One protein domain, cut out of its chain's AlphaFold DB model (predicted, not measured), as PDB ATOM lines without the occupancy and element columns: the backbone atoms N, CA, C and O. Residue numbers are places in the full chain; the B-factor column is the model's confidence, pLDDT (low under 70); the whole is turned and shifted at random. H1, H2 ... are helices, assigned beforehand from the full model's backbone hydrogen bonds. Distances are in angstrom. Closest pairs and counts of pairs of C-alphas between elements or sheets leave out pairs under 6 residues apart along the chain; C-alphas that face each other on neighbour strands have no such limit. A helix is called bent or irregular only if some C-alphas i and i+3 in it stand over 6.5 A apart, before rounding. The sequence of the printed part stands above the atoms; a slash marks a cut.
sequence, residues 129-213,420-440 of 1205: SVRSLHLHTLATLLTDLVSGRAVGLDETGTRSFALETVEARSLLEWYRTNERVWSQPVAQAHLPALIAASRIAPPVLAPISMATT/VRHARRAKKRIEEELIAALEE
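AT A GLANCE: This is residues 129 to 213 and 420 to 440 of the 1205 residues of a protein of Azospirillum oleiclasticum (UniProt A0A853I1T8). The long helix H5 makes one end of a loose rod of helices, with H4 crossing it and the short H3 packing on its first residues; H2 lies in the middle, and H1 folds with H2 into a hairpin toward the other end. Residues 435 to 440 of H5 stick out, and the unnamed stretch of residues 198 to 213 runs past H2 toward the end of the rod opposite H5. The printed part has 106 residues, with five named helices in the order H1, H2, H3, H4, H5 and no named strand, and its class is all helix, with 55 residues in the named helices. It is loose, with a radius of gyration of the C-alphas of 16.0 A, and spans 60 by 24 by 23 A.

IN THESE COORDINATES: H5, residues 420 to 440, is the longest helix at 29.1 A, from C-alpha 420 at (16.918, 26.579, -23.734) to C-alpha 440 at (10.361, 33.657, 3.679). It has a kink of 29 degrees near residue 429 and is neither bent nor irregular, but only just: C-alphas 432 and 435 are 6.5 A apart. H4 is residues 190 to 197, 10.2 A. H3 is residues 179 to 183, 8.3 A, neither bent nor irregular, but only just, with C-alphas 180 and 183 6.5 A apart. H2 is residues 166 to 177, 16.7 A. H1 is residues 138 to 146, 12.2 A, beginning at C-alpha 138 at (25.781, 19.073, -30.891).

HOW THE PARTS SIT: H5 touches H4 with residues 426 to 434 alone, about perpendicular at 87 degrees; the closest C-alphas, of Leu 191 and Ile 430, are 6.5 A apart. H5 touches H3 with residues 420 to 422 alone, closest at the C-alphas of Trp 182 and His 422, 5.8 A. H2 and H5 are near each other. H2 touches H4 with residues 170 to 174 alone, at a steep tilt of 55 degrees, opposite ways; the closest C-alphas are those of Leu 171 and Ala 197, 6.0 A. H1 and H2 form a helical hairpin and touch at a shallow tilt of 25 degrees, opposite ways, closest at the C-alphas of Val 146 and Arg 169, 4.8 A. H1 is apart from H3, H4 and H5. The helix packing is mostly crossed, only just: 1 of 3 touching pairs with a tilt is shallow. In H1, H2 and H4 every O i to N i+4 pair is within hydrogen-bond range; in H5 14 of 17 are, and in H3 0 of 1, with 1 of 2 O i to N i+3 pairs.

THE WHOLE: The two C-alphas farthest apart, of Thr 213 and Glu 440, are 60.6 A apart. Residues 214 to 419 are not printed, and C-alphas 213 and 420 are 35.1 A apart across this cut. The link from H1 to H2, residues 147 to 165, is long. Within it residues 151 to 152 pair with residues 160 to 161, antiparallel. The mean pLDDT of the printed part is 84.8; residue 129, residues 154 to 158 and residues 207 to 213 are under 70.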
ATOM      1  N   SER A 129      40.950  29.814 -36.688       58.84
ATOM      2  CA  SER A 129      39.869  30.295 -37.555       58.84
ATOM      3  C   SER A 129      38.503  29.826 -37.044       58.84
ATOM      4  O   SER A 129      38.249  28.620 -36.959       58.84
ATOM      5  N   VAL A 130      37.624  30.779 -36.731       70.50
ATOM      6  CA  VAL A 130      36.306  30.541 -36.132       70.50
ATOM      7  C   VAL A 130      35.493  29.542 -36.974       70.50
ATOM      8  O   VAL A 130      35.141  29.811 -38.122       70.50
ATOM      9  N   ARG A 131      35.178  28.365 -36.409       75.75
ATOM     10  CA  ARG A 131      34.423  27.309 -37.111       75.75
ATOM     11  C   ARG A 131      32.975  27.765 -37.322       75.75
ATOM     12  O   ARG A 131      32.248  27.996 -36.353       75.75
ATOM     13  N   SER A 132      32.538  27.832 -38.580       77.75
ATOM     14  CA  SER A 132      31.156  28.167 -38.934       77.75
ATOM     15  C   SER A 132      30.152  27.143 -38.386       77.75
ATOM     16  O   SER A 132      30.323  25.934 -38.547       77.75
ATOM     17  N   LEU A 133      29.052  27.642 -37.832       78.94
ATOM     18  CA  LEU A 133      27.990  26.933 -37.116       78.94
ATOM     19  C   LEU A 133      27.471  25.679 -37.844       78.94
ATOM     20  O   LEU A 133      27.334  24.622 -37.239       78.94
ATOM     21  N   HIS A 134      27.284  25.761 -39.163       73.88
ATOM     22  CA  HIS A 134      26.817  24.648 -40.003       73.88
ATOM     23  C   HIS A 134      27.697  23.382 -40.020       73.88
ATOM     24  O   HIS A 134      27.232  22.341 -40.481       73.88
ATOM     25  N   LEU A 135      28.934  23.466 -39.525       74.06
ATOM     26  CA  LEU A 135      29.889  22.356 -39.436       74.06
ATOM     27  C   LEU A 135      29.971  21.748 -38.030       74.06
ATOM     28  O   LEU A 135      30.681  20.763 -37.826       74.06
ATOM     29  N   HIS A 136      29.270  22.327 -37.053       76.69
ATOM     30  CA  HIS A 136      29.226  21.792 -35.700       76.69
ATOM     31  C   HIS A 136      28.192  20.675 -35.575       76.69
ATOM     32  O   HIS A 136      27.055  20.805 -36.029       76.69
ATOM     33  N   THR A 137      28.569  19.604 -34.879       77.19
ATOM     34  CA  THR A 137      27.602  18.696 -34.252       77.19
ATOM     35  C   THR A 137      27.238  19.234 -32.868       77.19
ATOM     36  O   THR A 137      27.920  20.106 -32.327       77.19
ATOM     37  N   LEU A 138      26.187  18.689 -32.248       81.69
ATOM     38  CA  LEU A 138      25.781  19.073 -30.891       81.69
ATOM     39  C   LEU A 138      26.950  19.010 -29.894       81.69
ATOM     40  O   LEU A 138      27.166  19.940 -29.120       81.69
ATOM     41  N   ALA A 139      27.750  17.945 -29.969       79.81
ATOM     42  CA  ALA A 139      28.909  17.762 -29.107       79.81
ATOM     43  C   ALA A 139      30.003  18.818 -29.348       79.81
ATOM     44  O   ALA A 139      30.541  19.342 -28.372       79.81
ATOM     45  N   THR A 140      30.326  19.164 -30.604       81.00
ATOM     46  CA  THR A 140      31.360  20.182 -30.885       81.00
ATOM     47  C   THR A 140      30.907  21.571 -30.458       81.00
ATOM     48  O   THR A 140      31.682  22.275 -29.820       81.00
ATOM     49  N   LEU A 141      29.643  21.927 -30.718       86.44
ATOM     50  CA  LEU A 141      29.100  23.239 -30.371       86.44
ATOM     51  C   LEU A 141      29.179  23.492 -28.862       86.44
ATOM     52  O   LEU A 141      29.687  24.522 -28.427       86.44
ATOM     53  N   LEU A 142      28.718  22.530 -28.058       89.06
ATOM     54  CA  LEU A 142      28.777  22.623 -26.598       89.06
ATOM     55  C   LEU A 142      30.228  22.650 -26.100       89.06
ATOM     56  O   LEU A 142      30.545  23.417 -25.199       89.06
ATOM     57  N   THR A 143      31.110  21.844 -26.698       87.62
ATOM     58  CA  THR A 143      32.538  21.785 -26.339       87.62
ATOM     59  C   THR A 143      33.234  23.128 -26.565       87.62
ATOM     60  O   THR A 143      33.999  23.578 -25.709       87.62
ATOM     61  N   ASP A 144      32.957  23.781 -27.694       87.19
ATOM     62  CA  ASP A 144      33.548  25.067 -28.050       87.19
ATOM     63  C   ASP A 144      32.961  26.206 -27.192       87.19
ATOM     64  O   ASP A 144      33.732  26.937 -26.567       87.19
ATOM     65  N   LEU A 145      31.633  26.276 -27.021       90.44
ATOM     66  CA  LEU A 145      30.982  27.299 -26.188       90.44
ATOM     67  C   LEU A 145      31.338  27.194 -24.692       90.44
ATOM     68  O   LEU A 145      31.634  28.216 -24.074       90.44
ATOM     69  N   VAL A 146      31.382  25.989 -24.104       91.56
ATOM     70  CA  VAL A 146      31.836  25.786 -22.706       91.56
ATOM     71  C   VAL A 146      33.286  26.243 -22.532       91.56
ATOM     72  O   VAL A 146      33.625  26.894 -21.545       91.56
ATOM     73  N   SER A 147      34.138  25.979 -23.525       87.56
ATOM     74  CA  SER A 147      35.539  26.414 -23.502       87.56
ATOM     75  C   SER A 147      35.719  27.921 -23.736       87.56
ATOM     76  O   SER A 147      36.833  28.417 -23.602       87.56
ATOM     77  N   GLY A 148      34.655  28.662 -24.073       85.31
ATOM     78  CA  GLY A 148      34.715  30.087 -24.421       85.31
ATOM     79  C   GLY A 148      35.211  30.377 -25.841       85.31
ATOM     80  O   GLY A 148      35.594  31.505 -26.129       85.31
ATOM     81  N   ARG A 149      35.219  29.381 -26.738       87.69
ATOM     82  CA  ARG A 149      35.547  29.577 -28.157       87.69
ATOM     83  C   ARG A 149      34.316  30.082 -28.908       87.69
ATOM     84  O   ARG A 149      33.219  29.551 -28.741       87.69
ATOM     85  N   ALA A 150      34.512  31.091 -29.751       86.31
ATOM     86  CA  ALA A 150      33.445  31.669 -30.559       86.31
ATOM     87  C   ALA A 150      33.038  30.750 -31.727       86.31
ATOM     88  O   ALA A 150      33.850  30.008 -32.281       86.31
ATOM     89  N   VAL A 151      31.768  30.831 -32.123       86.25
ATOM     90  CA  VAL A 151      31.151  30.047 -33.200       86.25
ATOM     91  C   VAL A 151      30.707  30.983 -34.319       86.25
ATOM     92  O   VAL A 151      29.989  31.947 -34.068       86.25
ATOM     93  N   GLY A 152      31.114  30.714 -35.560       82.94
ATOM     94  CA  GLY A 152      30.854  31.611 -36.692       82.94
ATOM     95  C   GLY A 152      29.428  31.472 -37.216       82.94
ATOM     96  O   GLY A 152      29.029  30.385 -37.623       82.94
ATOM     97  N   LEU A 153      28.661  32.556 -37.244       80.06
ATOM     98  CA  LEU A 153      27.307  32.581 -37.809       80.06
ATOM     99  C   LEU A 153      27.327  32.733 -39.339       80.06
ATOM    100  O   LEU A 153      26.380  32.331 -40.011       80.06
ATOM    101  N   ASP A 154      28.416  33.268 -39.898       69.25
ATOM    102  CA  ASP A 154      28.628  33.452 -41.335       69.25
ATOM    103  C   ASP A 154      29.856  32.678 -41.876       69.25
ATOM    104  O   ASP A 154      30.491  31.868 -41.192       69.25
ATOM    105  N   GLU A 155      30.113  32.840 -43.178       58.94
ATOM    106  CA  GLU A 155      31.234  32.229 -43.916       58.94
ATOM    107  C   GLU A 155      32.580  32.893 -43.599       58.94
ATOM    108  O   GLU A 155      33.615  32.234 -43.589       58.94
ATOM    109  N   THR A 156      32.548  34.199 -43.346       60.09
ATOM    110  CA  THR A 156      33.704  35.071 -43.127       60.09
ATOM    111  C   THR A 156      34.177  35.101 -41.673       60.09
ATOM    112  O   THR A 156      35.231  35.665 -41.398       60.09
ATOM    113  N   GLY A 157      33.416  34.522 -40.737       62.59
ATOM    114  CA  GLY A 157      33.685  34.591 -39.296       62.59
ATOM    115  C   GLY A 157      33.422  35.973 -38.685       62.59
ATOM    116  O   GLY A 157      33.740  36.195 -37.519       62.59
ATOM    117  N   THR A 158      32.843  36.899 -39.454       68.62
ATOM    118  CA  THR A 158      32.606  38.300 -39.076       68.62
ATOM    119  C   THR A 158      31.457  38.463 -38.090       68.62
ATOM    120  O   THR A 158      31.508  39.333 -37.224       68.62
ATOM    121  N   ARG A 159      30.429  37.612 -38.178       80.25
ATOM    122  CA  ARG A 159      29.431  37.422 -37.123       80.25
ATOM    123  C   ARG A 159      29.810  36.169 -36.351       80.25
ATOM    124  O   ARG A 159      29.799  35.074 -36.913       80.25
ATOM    125  N   SER A 160      30.086  36.305 -35.061       85.56
ATOM    126  CA  SER A 160      30.353  35.173 -34.177       85.56
ATOM    127  C   SER A 160      29.487  35.225 -32.918       85.56
ATOM    128  O   SER A 160      29.018  36.287 -32.515       85.56
ATOM    129  N   PHE A 161      29.237  34.057 -32.331       88.56
ATOM    130  CA  PHE A 161      28.525  33.889 -31.069       88.56
ATOM    131  C   PHE A 161      29.440  33.218 -30.041       88.56
ATOM    132  O   PHE A 161      30.061  32.196 -30.338       88.56
ATOM    133  N   ALA A 162      29.497  33.771 -28.834       89.00
ATOM    134  CA  ALA A 162      30.217  33.227 -27.688       89.00
ATOM    135  C   ALA A 162      29.417  33.505 -26.406       89.00
ATOM    136  O   ALA A 162      28.552  34.377 -26.391       89.00
ATOM    137  N   LEU A 163      29.712  32.770 -25.331       90.38
ATOM    138  CA  LEU A 163      29.212  33.086 -23.993       90.38
ATOM    139  C   LEU A 163      30.218  33.997 -23.286       90.38
ATOM    140  O   LEU A 163      31.386  33.627 -23.157       90.38
ATOM    141  N   GLU A 164      29.759  35.169 -22.850       86.00
ATOM    142  CA  GLU A 164      30.616  36.223 -22.294       86.00
ATOM    143  C   GLU A 164      31.102  35.884 -20.879       86.00
ATOM    144  O   GLU A 164      32.291  36.022 -20.580       86.00
ATOM    145  N   THR A 165      30.215  35.398 -20.002       91.44
ATOM    146  CA  THR A 165      30.576  35.123 -18.603       91.44
ATOM    147  C   THR A 165      31.194  33.737 -18.393       91.44
ATOM    148  O   THR A 165      31.095  32.814 -19.212       91.44
ATOM    149  N   VAL A 166      31.885  33.568 -17.263       91.88
ATOM    150  CA  VAL A 166      32.398  32.256 -16.832       91.88
ATOM    151  C   VAL A 166      31.229  31.400 -16.338       91.88
ATOM    152  O   VAL A 166      31.134  30.218 -16.655       91.88
ATOM    153  N   GLU A 167      30.299  32.035 -15.633       92.25
ATOM    154  CA  GLU A 167      29.134  31.467 -14.972       92.25
ATOM    155  C   GLU A 167      28.124  30.882 -15.971       92.25
ATOM    156  O   GLU A 167      27.635  29.768 -15.763       92.25
ATOM    157  N   ALA A 168      27.847  31.566 -17.090       92.69
ATOM    158  CA  ALA A 168      27.021  31.011 -18.164       92.69
ATOM    159  C   ALA A 168      27.670  29.769 -18.796       92.69
ATOM    160  O   ALA A 168      26.986  28.780 -19.063       92.69
ATOM    161  N   ARG A 169      28.999  29.759 -18.966       94.31
ATOM    162  CA  ARG A 169      29.734  28.582 -19.464       94.31
ATOM    163  C   ARG A 169      29.697  27.417 -18.472       94.31
ATOM    164  O   ARG A 169      29.512  26.278 -18.896       94.31
ATOM    165  N   SER A 170      29.766  27.682 -17.167       94.31
ATOM    166  CA  SER A 170      29.556  26.675 -16.116       94.31
ATOM    167  C   SER A 170      28.141  26.092 -16.122       94.31
ATOM    168  O   SER A 170      27.955  24.883 -15.968       94.31
ATOM    169  N   LEU A 171      27.127  26.934 -16.341       94.62
ATOM    170  CA  LEU A 171      25.741  26.492 -16.493       94.62
ATOM    171  C   LEU A 171      25.558  25.656 -17.770       94.62
ATOM    172  O   LEU A 171      24.873  24.632 -17.733       94.62
ATOM    173  N   LEU A 172      26.210  26.027 -18.878       94.44
ATOM    174  CA  LEU A 172      26.212  25.231 -20.107       94.44
ATOM    175  C   LEU A 172      26.906  23.871 -19.914       94.44
ATOM    176  O   LEU A 172      26.403  22.865 -20.412       94.44
ATOM    177  N   GLU A 173      28.003  23.801 -19.155       94.44
ATOM    178  CA  GLU A 173      28.668  22.537 -18.805       94.44
ATOM    179  C   GLU A 173      27.750  21.615 -17.983       94.44
ATOM    180  O   GLU A 173      27.668  20.408 -18.242       94.44
ATOM    181  N   TRP A 174      26.989  22.175 -17.037       94.62
ATOM    182  CA  TRP A 174      25.964  21.418 -16.316       94.62
ATOM    183  C   TRP A 174      24.898  20.866 -17.272       94.62
ATOM    184  O   TRP A 174      24.531  19.696 -17.172       94.62
ATOM    185  N   TYR A 175      24.443  21.656 -18.248       93.81
ATOM    186  CA  TYR A 175      23.517  21.163 -19.270       93.81
ATOM    187  C   TYR A 175      24.139  20.088 -20.168       93.81
ATOM    188  O   TYR A 175      23.462  19.100 -20.454       93.81
ATOM    189  N   ARG A 176      25.410  20.229 -20.568       91.56
ATOM    190  CA  ARG A 176      26.150  19.255 -21.390       91.56
ATOM    191  C   ARG A 176      26.305  17.906 -20.685       91.56
ATOM    192  O   ARG A 176      26.177  16.864 -21.319       91.56
ATOM    193  N   THR A 177      26.552  17.912 -19.377       90.06
ATOM    194  CA  THR A 177      26.655  16.684 -18.566       90.06
ATOM    195  C   THR A 177      25.295  16.058 -18.227       90.06
ATOM    196  O   THR A 177      25.240  14.876 -17.895       90.06
ATOM    197  N   ASN A 178      24.192  16.807 -18.360       90.06
ATOM    198  CA  ASN A 178      22.836  16.389 -17.984       90.06
ATOM    199  C   ASN A 178      21.833  16.454 -19.159       90.06
ATOM    200  O   ASN A 178      20.690  16.875 -18.982       90.06
ATOM    201  N   GLU A 179      22.223  16.006 -20.359       85.06
ATOM    202  CA  GLU A 179      21.397  16.078 -21.588       85.06
ATOM    203  C   GLU A 179      19.968  15.514 -21.417       85.06
ATOM    204  O   GLU A 179      18.990  16.089 -21.897       85.06
ATOM    205  N   ARG A 180      19.812  14.436 -20.633       82.75
ATOM    206  CA  ARG A 180      18.508  13.803 -20.333       82.75
ATOM    207  C   ARG A 180      17.486  14.752 -19.686       82.75
ATOM    208  O   ARG A 180      16.285  14.513 -19.789       82.75
ATOM    209  N   VAL A 181      17.943  15.821 -19.033       87.88
ATOM    210  CA  VAL A 181      17.093  16.810 -18.353       87.88
ATOM    211  C   VAL A 181      16.406  17.760 -19.349       87.88
ATOM    212  O   VAL A 181      15.351  18.314 -19.049       87.88
ATOM    213  N   TRP A 182      16.927  17.918 -20.570       88.12
ATOM    214  CA  TRP A 182      16.447  18.911 -21.547       88.12
ATOM    215  C   TRP A 182      15.005  18.657 -22.030       88.12
ATOM    216  O   TRP A 182      14.286  19.578 -22.435       88.12
ATOM    217  N   SER A 183      14.564  17.397 -21.991       79.25
ATOM    218  CA  SER A 183      13.193  16.975 -22.301       79.25
ATOM    219  C   SER A 183      12.272  16.897 -21.076       79.25
ATOM    220  O   SER A 183      11.064  16.745 -21.248       79.25
ATOM    221  N   GLN A 184      12.812  16.991 -19.860       86.12
ATOM    222  CA  GLN A 184      12.082  16.790 -18.606       86.12
ATOM    223  C   GLN A 184      11.489  18.107 -18.057       86.12
ATOM    224  O   GLN A 184      11.916  19.203 -18.440       86.12
ATOM    225  N   PRO A 185      10.482  18.047 -17.163       87.81
ATOM    226  CA  PRO A 185      10.132  19.195 -16.330       87.81
ATOM    227  C   PRO A 185      11.298  19.552 -15.395       87.81
ATOM    228  O   PRO A 185      12.044  18.684 -14.949       87.81
ATOM    229  N   VAL A 186      11.436  20.838 -15.062       91.00
ATOM    230  CA  VAL A 186      12.440  21.293 -14.091       91.00
ATOM    231  C   VAL A 186      12.050  20.762 -12.710       91.00
ATOM    232  O   VAL A 186      11.028  21.190 -12.178       91.00
ATOM    233  N   ALA A 187      12.839  19.870 -12.111       89.31
ATOM    234  CA  ALA A 187      12.593  19.372 -10.754       89.31
ATOM    235  C   ALA A 187      13.108  20.353  -9.683       89.31
ATOM    236  O   ALA A 187      14.029  21.128  -9.936       89.31
ATOM    237  N   GLN A 188      12.560  20.296  -8.459       86.50
ATOM    238  CA  GLN A 188      12.992  21.162  -7.346       86.50
ATOM    239  C   GLN A 188      14.497  21.042  -7.061       86.50
ATOM    240  O   GLN A 188      15.164  22.043  -6.818       86.50
ATOM    241  N   ALA A 189      15.042  19.825  -7.160       89.38
ATOM    242  CA  ALA A 189      16.460  19.540  -6.952       89.38
ATOM    243  C   ALA A 189      17.388  20.151  -8.024       89.38
ATOM    244  O   ALA A 189      18.571  20.347  -7.754       89.38
ATOM    245  N   HIS A 190      16.879  20.495  -9.217       90.38
ATOM    246  CA  HIS A 190      17.700  21.107 -10.271       90.38
ATOM    247  C   HIS A 190      18.087  22.551  -9.916       90.38
ATOM    248  O   HIS A 190      19.173  22.996 -10.275       90.38
ATOM    249  N   LEU A 191      17.234  23.283  -9.190       92.25
ATOM    250  CA  LEU A 191      17.453  24.701  -8.877       92.25
ATOM    251  C   LEU A 191      18.712  24.937  -8.005       92.25
ATOM    252  O   LEU A 191      19.576  25.708  -8.428       92.25
ATOM    253  N   PRO A 192      18.903  24.264  -6.846       90.44
ATOM    254  CA  PRO A 192      20.143  24.392  -6.078       90.44
ATOM    255  C   PRO A 192      21.352  23.782  -6.801       90.44
ATOM    256  O   PRO A 192      22.464  24.275  -6.623       90.44
ATOM    257  N   ALA A 193      21.162  22.762  -7.649       92.69
ATOM    258  CA  ALA A 193      22.245  22.188  -8.451       92.69
ATOM    259  C   ALA A 193      22.787  23.180  -9.498       92.69
ATOM    260  O   ALA A 193      24.000  23.280  -9.657       92.69
ATOM    261  N   LEU A 194      21.920  23.968 -10.144       93.38
ATOM    262  CA  LEU A 194      22.317  25.044 -11.062       93.38
ATOM    263  C   LEU A 194      23.083  26.166 -10.336       93.38
ATOM    264  O   LEU A 194      24.103  26.629 -10.836       93.38
ATOM    265  N   ILE A 195      22.647  26.556  -9.131       93.00
ATOM    266  CA  ILE A 195      23.338  27.561  -8.292       93.00
ATOM    267  C   ILE A 195      24.679  27.031  -7.750       93.00
ATOM    268  O   ILE A 195      25.603  27.801  -7.489       93.00
ATOM    269  N   ALA A 196      24.816  25.717  -7.567       92.31
ATOM    270  CA  ALA A 196      26.102  25.100  -7.263       92.31
ATOM    271  C   ALA A 196      27.012  25.073  -8.503       92.31
ATOM    272  O   ALA A 196      28.191  25.400  -8.394       92.31
ATOM    273  N   ALA A 197      26.463  24.736  -9.674       91.69
ATOM    274  CA  ALA A 197      27.197  24.653 -10.931       91.69
ATOM    275  C   ALA A 197      27.761  26.004 -11.387       91.69
ATOM    276  O   ALA A 197      28.924  26.051 -11.773       91.69
ATOM    277  N   SER A 198      27.009  27.106 -11.262       92.31
ATOM    278  CA  SER A 198      27.488  28.459 -11.611       92.31
ATOM    279  C   SER A 198      28.722  28.916 -10.816       92.31
ATOM    280  O   SER A 198      29.364  29.887 -11.194       92.31
ATOM    281  N   ARG A 199      29.091  28.210  -9.736       88.94
ATOM    282  CA  ARG A 199      30.289  28.475  -8.920       88.94
ATOM    283  C   ARG A 199      31.510  27.634  -9.302       88.94
ATOM    284  O   ARG A 199      32.586  27.858  -8.750       88.94
ATOM    285  N   ILE A 200      31.345  26.628 -10.156       90.44
ATOM    286  CA  ILE A 200      32.418  25.726 -10.584       90.44
ATOM    287  C   ILE A 200      32.957  26.272 -11.902       90.44
ATOM    288  O   ILE A 200      32.197  26.387 -12.856       90.44
ATOM    289  N   ALA A 201      34.245  26.608 -11.976       88.00
ATOM    290  CA  ALA A 201      34.844  27.073 -13.227       88.00
ATOM    291  C   ALA A 201      34.670  26.011 -14.340       88.00
ATOM    292  O   ALA A 201      34.876  24.823 -14.071       88.00
ATOM    293  N   PRO A 202      34.288  26.404 -15.569       88.44
ATOM    294  CA  PRO A 202      34.051  25.458 -16.650       88.44
ATOM    295  C   PRO A 202      35.376  24.801 -17.071       88.44
ATOM    296  O   PRO A 202      36.417  25.465 -17.083       88.44
ATOM    297  N   PRO A 203      35.374  23.508 -17.439       87.81
ATOM    298  CA  PRO A 203      36.574  22.849 -17.927       87.81
ATOM    299  C   PRO A 203      36.977  23.424 -19.289       87.81
ATOM    300  O   PRO A 203      36.148  23.575 -20.186       87.81
ATOM    301  N   VAL A 204      38.274  23.679 -19.482       82.88
ATOM    302  CA  VAL A 204      38.820  23.959 -20.816       82.88
ATOM    303  C   VAL A 204      38.892  22.635 -21.572       82.88
ATOM    304  O   VAL A 204      39.799  21.829 -21.361       82.88
ATOM    305  N   LEU A 205      37.901  22.382 -22.424       82.56
ATOM    306  CA  LEU A 205      37.830  21.158 -23.211       82.56
ATOM    307  C   LEU A 205      38.709  21.296 -24.458       82.56
ATOM    308  O   LEU A 205      38.679  22.322 -25.151       82.56
ATOM    309  N   ALA A 206      39.482  20.249 -24.755       73.88
ATOM    310  CA  ALA A 206      40.361  20.216 -25.918       73.88
ATOM    311  C   ALA A 206      39.566  20.514 -27.208       73.88
ATOM    312  O   ALA A 206      38.480  19.953 -27.392       73.88
ATOM    313  N   PRO A 207      40.065  21.393 -28.098       65.25
ATOM    314  CA  PRO A 207      39.395  21.668 -29.360       65.25
ATOM    315  C   PRO A 207      39.351  20.390 -30.198       65.25
ATOM    316  O   PRO A 207      40.370  19.733 -30.412       65.25
ATOM    317  N   ILE A 208      38.162  20.033 -30.683       64.19
ATOM    318  CA  ILE A 208      38.005  18.872 -31.560       64.19
ATOM    319  C   ILE A 208      38.645  19.229 -32.901       64.19
ATOM    320  O   ILE A 208      38.140  20.116 -33.601       64.19
ATOM    321  N   SER A 209      39.779  18.571 -33.180       53.88
ATOM    322  CA  SER A 209      40.757  18.932 -34.213       53.88
ATOM    323  C   SER A 209      40.097  19.404 -35.499       53.88
ATOM    324  O   SER A 209      39.240  18.720 -36.058       53.88
ATOM    325  N   MET A 210      40.525  20.566 -35.984       53.38
ATOM    326  CA  MET A 210      40.126  21.031 -37.304       53.38
ATOM    327  C   MET A 210      40.719  20.117 -38.378       53.38
ATOM    328  O   MET A 210      41.834  19.608 -38.221       53.38
ATOM    329  N   ALA A 211      39.972  19.934 -39.469       50.88
ATOM    330  CA  ALA A 211      40.495  19.322 -40.681       50.88
ATOM    331  C   ALA A 211      41.743  20.081 -41.172       50.88
ATOM    332  O   ALA A 211      41.822  21.309 -41.077       50.88
ATOM    333  N   THR A 212      42.716  19.340 -41.695       50.53
ATOM    334  CA  THR A 212      43.906  19.897 -42.349       50.53
ATOM    335  C   THR A 212      43.538  20.738 -43.571       50.53
ATOM    336  O   THR A 212      42.481  20.556 -44.169       50.53
ATOM    337  N   THR A 213      44.442  21.621 -44.004       55.97
ATOM    338  CA  THR A 213      44.298  22.378 -45.264       55.97
ATOM    339  C   THR A 213      44.189  21.479 -46.503       55.97
ATOM    340  O   THR A 213      43.656  21.904 -47.525       55.97
ATOM    341  N   VAL A 420      17.301  25.174 -23.953       90.94
ATOM    342  CA  VAL A 420      16.918  26.579 -23.734       90.94
ATOM    343  C   VAL A 420      15.525  26.702 -23.119       90.94
ATOM    344  O   VAL A 420      15.309  27.521 -22.227       90.94
ATOM    345  N   ARG A 421      14.570  25.855 -23.517       90.25
ATOM    346  CA  ARG A 421      13.247  25.799 -22.877       90.25
ATOM    347  C   ARG A 421      13.337  25.352 -21.413       90.25
ATOM    348  O   ARG A 421      12.590  25.882 -20.590       90.25
ATOM    349  N   HIS A 422      14.221  24.410 -21.073       93.88
ATOM    350  CA  HIS A 422      14.491  24.051 -19.680       93.88
ATOM    351  C   HIS A 422      15.154  25.220 -18.935       93.88
ATOM    352  O   HIS A 422      14.683  25.570 -17.859       93.88
ATOM    353  N   ALA A 423      16.152  25.892 -19.520       93.69
ATOM    354  CA  ALA A 423      16.819  27.056 -18.927       93.69
ATOM    355  C   ALA A 423      15.853  28.219 -18.639       93.69
ATOM    356  O   ALA A 423      15.825  28.715 -17.516       93.69
ATOM    357  N   ARG A 424      14.979  28.584 -19.592       94.75
ATOM    358  CA  ARG A 424      13.924  29.601 -19.396       94.75
ATOM    359  C   ARG A 424      12.973  29.236 -18.252       94.75
ATOM    360  O   ARG A 424      12.625  30.087 -17.439       94.75
ATOM    361  N   ARG A 425      12.570  27.962 -18.155       94.31
ATOM    362  CA  ARG A 425      11.737  27.469 -17.042       94.31
ATOM    363  C   ARG A 425      12.500  27.469 -15.717       94.31
ATOM    364  O   ARG A 425      11.928  27.858 -14.708       94.31
ATOM    365  N   ALA A 426      13.766  27.062 -15.711       94.56
ATOM    366  CA  ALA A 426      14.597  27.029 -14.514       94.56
ATOM    367  C   ALA A 426      14.826  28.440 -13.964       94.56
ATOM    368  O   ALA A 426      14.612  28.646 -12.775       94.56
ATOM    369  N   LYS A 427      15.130  29.416 -14.832       95.31
ATOM    370  CA  LYS A 427      15.169  30.839 -14.476       95.31
ATOM    371  C   LYS A 427      13.862  31.273 -13.810       95.31
ATOM    372  O   LYS A 427      13.892  31.700 -12.662       95.31
ATOM    373  N   LYS A 428      12.724  31.064 -14.483       94.94
ATOM    374  CA  LYS A 428      11.404  31.440 -13.958       94.94
ATOM    375  C   LYS A 428      11.130  30.843 -12.567       94.94
ATOM    376  O   LYS A 428      10.691  31.561 -11.678       94.94
ATOM    377  N   ARG A 429      11.438  29.557 -12.345       95.00
ATOM    378  CA  ARG A 429      11.266  28.904 -11.030       95.00
ATOM    379  C   ARG A 429      12.264  29.397  -9.974       95.00
ATOM    380  O   ARG A 429      11.924  29.439  -8.796       95.00
ATOM    381  N   ILE A 430      13.482  29.783 -10.361       93.56
ATOM    382  CA  ILE A 430      14.430  30.429  -9.442       93.56
ATOM    383  C   ILE A 430      13.884  31.795  -8.997       93.56
ATOM    384  O   ILE A 430      13.910  32.093  -7.804       93.56
ATOM    385  N   GLU A 431      13.358  32.583  -9.936       93.12
ATOM    386  CA  GLU A 431      12.798  33.921  -9.698       93.12
ATOM    387  C   GLU A 431      11.506  33.900  -8.869       93.12
ATOM    388  O   GLU A 431      11.410  34.631  -7.886       93.12
ATOM    389  N   GLU A 432      10.539  33.054  -9.229       91.75
ATOM    390  CA  GLU A 432       9.208  33.038  -8.603       91.75
ATOM    391  C   GLU A 432       9.118  32.147  -7.355       91.75
ATOM    392  O   GLU A 432       8.400  32.492  -6.420       91.75
ATOM    393  N   GLU A 433       9.822  31.009  -7.313       92.50
ATOM    394  CA  GLU A 433       9.651  30.013  -6.243       92.50
ATOM    395  C   GLU A 433      10.835  29.988  -5.269       92.50
ATOM    396  O   GLU A 433      10.651  30.112  -4.058       92.50
ATOM    397  N   LEU A 434      12.066  29.822  -5.772       92.44
ATOM    398  CA  LEU A 434      13.228  29.625  -4.900       92.44
ATOM    399  C   LEU A 434      13.610  30.903  -4.148       92.44
ATOM    400  O   LEU A 434      13.887  30.840  -2.953       92.44
ATOM    401  N   ILE A 435      13.625  32.056  -4.823       92.81
ATOM    402  CA  ILE A 435      13.905  33.335  -4.162       92.81
ATOM    403  C   ILE A 435      12.806  33.658  -3.145       92.81
ATOM    404  O   ILE A 435      13.142  34.031  -2.025       92.81
ATOM    405  N   ALA A 436      11.528  33.437  -3.470       92.88
ATOM    406  CA  ALA A 436      10.428  33.636  -2.524       92.88
ATOM    407  C   ALA A 436      10.597  32.782  -1.252       92.88
ATOM    408  O   ALA A 436      10.565  33.320  -0.146       92.88
ATOM    409  N   ALA A 437      10.893  31.486  -1.395       92.31
ATOM    410  CA  ALA A 437      11.140  30.592  -0.260       92.31
ATOM    411  C   ALA A 437      12.393  30.971   0.564       92.31
ATOM    412  O   ALA A 437      12.439  30.748   1.775       92.31
ATOM    413  N   LEU A 438      13.424  31.547  -0.066       92.75
ATOM    414  CA  LEU A 438      14.616  32.044   0.635       92.75
ATOM    415  C   LEU A 438      14.344  33.346   1.405       92.75
ATOM    416  O   LEU A 438      14.884  33.519   2.497       92.75
ATOM    417  N   GLU A 439      13.504  34.236   0.871       92.88
ATOM    418  CA  GLU A 439      13.071  35.458   1.560       92.88
ATOM    419  C   GLU A 439      12.125  35.138   2.736       92.88
ATOM    420  O   GLU A 439      12.323  35.681   3.823       92.88
ATOM    421  N   GLU A 440      11.199  34.182   2.583       93.19
ATOM    422  CA  GLU A 440      10.361  33.657   3.679       93.19
ATOM    423  C   GLU A 440      11.225  33.028   4.791       93.19
ATOM    424  O   GLU A 440      11.058  33.322   5.975       93.19
TER     425      GLU A 440